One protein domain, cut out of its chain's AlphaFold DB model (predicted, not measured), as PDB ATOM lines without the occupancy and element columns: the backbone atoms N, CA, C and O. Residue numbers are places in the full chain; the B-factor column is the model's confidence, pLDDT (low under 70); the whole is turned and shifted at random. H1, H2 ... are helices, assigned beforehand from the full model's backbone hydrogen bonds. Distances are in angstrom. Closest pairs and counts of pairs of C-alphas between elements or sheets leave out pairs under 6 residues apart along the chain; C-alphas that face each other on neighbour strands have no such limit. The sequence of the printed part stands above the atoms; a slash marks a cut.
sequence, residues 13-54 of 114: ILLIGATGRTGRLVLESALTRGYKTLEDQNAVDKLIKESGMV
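AT A GLANCE: This is residues 13 to 54 of the 114 residues of an uncharacterized protein of Aureobasidium pullulans (UniProt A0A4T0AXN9). The longer helix, H2, and the shorter H1 form the arms of an open V, joined at its apex by residues 33 to 36. Residues 13 to 20 fold back from H1 into the opening, while residues 48 to 54, of which 48 to 50 belong to H2, stick out. The printed part has 42 residues with two named helices, H1 then H2, no named strand, and is all helix. It is loose, with a radius of gyration of the C-alphas of 11.6 A, and only just flat, spanning 31 by 20 by 11 A.

IN THESE COORDINATES: Find C-alpha 37 at (70.756, 128.818, 141.059); from there H2, residues 37 to 50, runs 19.8 A to C-alpha 50 at (79.026, 116.080, 128.282). H1, residues 21 to 32, begins at C-alpha 21, (72.258, 118.718, 157.261), and covers 17.1 A.

HOW THE PARTS SIT: H2 and H1 are only just apart, their closest C-alphas 8.0 A from each other. A tight link of four residues joins them. Look along the backbones: in H2 every O i to N i+4 pair is within hydrogen-bond range, in H1 7 of 8.

THE WHOLE: The C-alphas farthest apart, of Thr 32 and Val 54, are 32.9 A from each other. The printed part has no cut. Mean pLDDT of the printed part is 75.8; look for values under 70 at residues 13 to 15 and 35 to 41.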
ATOM      1  N   ILE A  13      80.379 125.233 140.827       61.84
ATOM      2  CA  ILE A  13      80.426 124.188 141.861       61.84
ATOM      3  C   ILE A  13      79.142 123.357 141.791       61.84
ATOM      4  O   ILE A  13      78.049 123.870 142.019       61.84
ATOM      5  N   LEU A  14      79.275 122.047 141.563       67.44
ATOM      6  CA  LEU A  14      78.184 121.085 141.735       67.44
ATOM      7  C   LEU A  14      78.116 120.623 143.198       67.44
ATOM      8  O   LEU A  14      79.018 119.943 143.687       67.44
ATOM      9  N   LEU A  15      77.021 120.945 143.890       65.31
ATOM     10  CA  LEU A  15      76.755 120.477 145.253       65.31
ATOM     11  C   LEU A  15      75.799 119.273 145.250       65.31
ATOM     12  O   LEU A  15      74.581 119.434 145.180       65.31
ATOM     13  N   ILE A  16      76.339 118.061 145.394       75.75
ATOM     14  CA  ILE A  16      75.534 116.845 145.599       75.75
ATOM     15  C   ILE A  16      75.146 116.733 147.081       75.75
ATOM     16  O   ILE A  16      75.973 116.935 147.969       75.75
ATOM     17  N   GLY A  17      73.880 116.406 147.364       70.69
ATOM     18  CA  GLY A  17      73.386 116.255 148.739       70.69
ATOM     19  C   GLY A  17      73.037 117.574 149.438       70.69
ATOM     20  O   GLY A  17      73.037 117.635 150.668       70.69
ATOM     21  N   ALA A  18      72.703 118.620 148.674       76.00
ATOM     22  CA  ALA A  18      72.317 119.940 149.187       76.00
ATOM     23  C   ALA A  18      71.122 119.921 150.171       76.00
ATOM     24  O   ALA A  18      70.931 120.866 150.929       76.00
ATOM     25  N   THR A  19      70.328 118.847 150.196       70.38
ATOM     26  CA  THR A  19      69.195 118.667 151.120       70.38
ATOM     27  C   THR A  19      69.590 118.100 152.489       70.38
ATOM     28  O   THR A  19      68.795 118.162 153.426       70.38
ATOM     29  N   GLY A  20      70.801 117.551 152.639       70.19
ATOM     30  CA  GLY A  20      71.301 117.026 153.913       70.19
ATOM     31  C   GLY A  20      71.678 118.128 154.909       70.19
ATOM     32  O   GLY A  20      71.810 119.293 154.544       70.19
ATOM     33  N   ARG A  21      71.920 117.762 156.179       78.31
ATOM     34  CA  ARG A  21      72.258 118.718 157.261       78.31
ATOM     35  C   ARG A  21      73.423 119.645 156.898       78.31
ATOM     36  O   ARG A  21      73.327 120.849 157.088       78.31
ATOM     37  N   THR A  22      74.496 119.083 156.347       81.06
ATOM     38  CA  THR A  22      75.678 119.847 155.922       81.06
ATOM     39  C   THR A  22      75.441 120.556 154.593       81.06
ATOM     40  O   THR A  22      75.764 121.733 154.461       81.06
ATOM     41  N   GLY A  23      74.843 119.861 153.621       73.06
ATOM     42  CA  GLY A  23      74.574 120.413 152.293       73.06
ATOM     43  C   GLY A  23      73.696 121.662 152.343       73.06
ATOM     44  O   GLY A  23      73.972 122.623 151.634       73.06
ATOM     45  N   ARG A  24      72.715 121.696 153.252       74.69
ATOM     46  CA  ARG A  24      71.843 122.854 153.448       74.69
ATOM     47  C   ARG A  24      72.614 124.091 153.908       74.69
ATOM     48  O   ARG A  24      72.388 125.165 153.369       74.69
ATOM     49  N   LEU A  25      73.560 123.936 154.837       77.94
ATOM     50  CA  LEU A  25      74.406 125.042 155.306       77.94
ATOM     51  C   LEU A  25      75.313 125.575 154.190       77.94
ATOM     52  O   LEU A  25      75.508 126.785 154.067       77.94
ATOM     53  N   VAL A  26      75.853 124.680 153.357       76.19
ATOM     54  CA  VAL A  26      76.669 125.060 152.194       76.19
ATOM     55  C   VAL A  26      75.820 125.817 151.173       76.19
ATOM     56  O   VAL A  26      76.242 126.877 150.717       76.19
ATOM     57  N   LEU A  27      74.615 125.323 150.867       78.25
ATOM     58  CA  LEU A  27      73.671 125.980 149.963       78.25
ATOM     59  C   LEU A  27      73.261 127.364 150.485       78.25
ATOM     60  O   LEU A  27      73.359 128.340 149.750       78.25
ATOM     61  N   GLU A  28      72.858 127.476 151.751       80.00
ATOM     62  CA  GLU A  28      72.474 128.752 152.375       80.00
ATOM     63  C   GLU A  28      73.634 129.764 152.351       80.00
ATOM     64  O   GLU A  28      73.442 130.931 151.995       80.00
ATOM     65  N   SER A  29      74.862 129.316 152.641       80.19
ATOM     66  CA  SER A  29      76.063 130.153 152.540       80.19
ATOM     67  C   SER A  29      76.358 130.568 151.094       80.19
ATOM     68  O   SER A  29      76.737 131.715 150.857       80.19
ATOM     69  N   ALA A  30      76.192 129.673 150.119       75.94
ATOM     70  CA  ALA A  30      76.402 129.978 148.706       75.94
ATOM     71  C   ALA A  30      75.377 131.008 148.196       75.94
ATOM     72  O   ALA A  30      75.752 132.037 147.636       75.94
ATOM     73  N   LEU A  31      74.091 130.815 148.489       77.50
ATOM     74  CA  LEU A  31      73.046 131.783 148.145       77.50
ATOM     75  C   LEU A  31      73.328 133.164 148.758       77.50
ATOM     76  O   LEU A  31      73.252 134.176 148.065       77.50
ATOM     77  N   THR A  32      73.739 133.206 150.031       82.88
ATOM     78  CA  THR A  32      74.127 134.453 150.721       82.88
ATOM     79  C   THR A  32      75.305 135.159 150.042       82.88
ATOM     80  O   THR A  32      75.384 136.385 150.040       82.88
ATOM     81  N   ARG A  33      76.223 134.398 149.442       79.12
ATOM     82  CA  ARG A  33      77.402 134.912 148.728       79.12
ATOM     83  C   ARG A  33      77.116 135.296 147.272       79.12
ATOM     84  O   ARG A  33      78.035 135.726 146.584       79.12
ATOM     85  N   GLY A  34      75.869 135.174 146.813       71.38
ATOM     86  CA  GLY A  34      75.450 135.588 145.474       71.38
ATOM     87  C   GLY A  34      75.634 134.536 144.380       71.38
ATOM     88  O   GLY A  34      75.500 134.882 143.209       71.38
ATOM     89  N   TYR A  35      75.896 133.271 144.730       68.62
ATOM     90  CA  TYR A  35      75.832 132.169 143.762       68.62
ATOM     91  C   TYR A  35      74.363 131.970 143.331       68.62
ATOM     92  O   TYR A  35      73.474 131.890 144.188       68.62
ATOM     93  N   LYS A  36      74.077 131.979 142.020       62.72
ATOM     94  CA  LYS A  36      72.712 132.042 141.464       62.72
ATOM     95  C   LYS A  36      72.308 130.751 140.751       62.72
ATOM     96  O   LYS A  36      72.803 130.379 139.698       62.72
ATOM     97  N   THR A  37      71.214 130.196 141.247       62.97
ATOM     98  CA  THR A  37      70.756 128.818 141.059       62.97
ATOM     99  C   THR A  37      70.256 128.407 139.672       62.97
ATOM    100  O   THR A  37      70.084 127.216 139.468       62.97
ATOM    101  N   LEU A  38      69.958 129.321 138.741       60.19
ATOM    102  CA  LEU A  38      69.378 128.963 137.427       60.19
ATOM    103  C   LEU A  38      70.436 128.816 136.328       60.19
ATOM    104  O   LEU A  38      70.394 127.862 135.556       60.19
ATOM    105  N   GLU A  39      71.390 129.742 136.266       62.47
ATOM    106  CA  GLU A  39      72.537 129.630 135.358       62.47
ATOM    107  C   GLU A  39      73.440 128.471 135.795       62.47
ATOM    108  O   GLU A  39      73.809 127.647 134.959       62.47
ATOM    109  N   ASP A  40      73.642 128.317 137.108       67.62
ATOM    110  CA  ASP A  40      74.365 127.187 137.698       67.62
ATOM    111  C   ASP A  40      73.702 125.839 137.356       67.62
ATOM    112  O   ASP A  40      74.385 124.867 137.039       67.62
ATOM    113  N   GLN A  41      72.363 125.769 137.345       69.00
ATOM    114  CA  GLN A  41      71.637 124.562 136.925       69.00
ATOM    115  C   GLN A  41      71.878 124.229 135.451       69.00
ATOM    116  O   GLN A  41      72.101 123.069 135.121       69.00
ATOM    117  N   ASN A  42      71.884 125.226 134.565       75.12
ATOM    118  CA  ASN A  42      72.163 124.999 133.146       75.12
ATOM    119  C   ASN A  42      73.624 124.574 132.908       75.12
ATOM    120  O   ASN A  42      73.887 123.748 132.032       75.12
ATOM    121  N   ALA A  43      74.570 125.111 133.686       76.62
ATOM    122  CA  ALA A  43      75.975 124.712 133.638       76.62
ATOM    123  C   ALA A  43      76.166 123.257 134.098       76.62
ATOM    124  O   ALA A  43      76.837 122.476 133.420       76.62
ATOM    125  N   VAL A  44      75.507 122.865 135.193       77.38
ATOM    126  CA  VAL A  44      75.464 121.474 135.670       77.38
ATOM    127  C   VAL A  44      74.828 120.552 134.630       77.38
ATOM    128  O   VAL A  44      75.398 119.504 134.325       77.38
ATOM    129  N   ASP A  45      73.702 120.955 134.035       81.38
ATOM    130  CA  ASP A  45      73.023 120.176 132.996       81.38
ATOM    131  C   ASP A  45      73.959 119.913 131.809       81.38
ATOM    132  O   ASP A  45      74.024 118.791 131.305       81.38
ATOM    133  N   LYS A  46      74.704 120.935 131.374       84.38
ATOM    134  CA  LYS A  46      75.683 120.820 130.291       84.38
ATOM    135  C   LYS A  46      76.834 119.881 130.663       84.38
ATOM    136  O   LYS A  46      77.116 118.957 129.906       84.38
ATOM    137  N   LEU A  47      77.452 120.075 131.830       85.19
ATOM    138  CA  LEU A  47      78.559 119.242 132.314       85.19
ATOM    139  C   LEU A  47      78.171 117.764 132.404       85.19
ATOM    140  O   LEU A  47      78.929 116.898 131.974       85.19
ATOM    141  N   ILE A  48      76.982 117.466 132.932       85.69
ATOM    142  CA  ILE A  48      76.502 116.087 133.057       85.69
ATOM    143  C   ILE A  48      76.210 115.492 131.677       85.69
ATOM    144  O   ILE A  48      76.639 114.369 131.408       85.69
ATOM    145  N   LYS A  49      75.577 116.247 130.771       86.81
ATOM    146  CA  LYS A  49      75.340 115.810 129.384       86.81
ATOM    147  C   LYS A  49      76.635 115.517 128.621       86.81
ATOM    148  O   LYS A  49      76.660 114.607 127.800       86.81
ATOM    149  N   GLU A  50      77.706 116.251 128.907       89.12
ATOM    150  CA  GLU A  50      79.026 116.080 128.282       89.12
ATOM    151  C   GLU A  50      79.905 115.025 128.984       89.12
ATOM    152  O   GLU A  50      80.938 114.632 128.446       89.12
ATOM    153  N   SER A  51      79.504 114.526 130.158       86.12
ATOM    154  CA  SER A  51      80.330 113.634 130.991       86.12
ATOM    155  C   SER A  51      80.508 112.212 130.444       86.12
ATOM    156  O   SER A  51      81.382 111.480 130.906       86.12
ATOM    157  N   GLY A  52      79.657 111.786 129.506       84.38
ATOM    158  CA  GLY A  52      79.587 110.393 129.049       84.38
ATOM    159  C   GLY A  52      78.970 109.424 130.069       84.38
ATOM    160  O   GLY A  52      78.936 108.222 129.813       84.38
ATOM    161  N   MET A  53      78.474 109.917 131.209       86.62
ATOM    162  CA  MET A  53      77.716 109.113 132.166       86.62
ATOM    163  C   MET A  53      76.288 108.873 131.667       86.62
ATOM    164  O   MET A  53      75.663 109.761 131.088       86.62
ATOM    165  N   VAL A  54      75.736 107.696 131.971       85.81
ATOM    166  CA  VAL A  54      74.283 107.498 131.931       85.81
ATOM    167  C   VAL A  54      73.681 108.289 133.090       85.81
ATOM    168  O   VAL A  54      74.100 108.128 134.237       85.81
TER     169      VAL A  54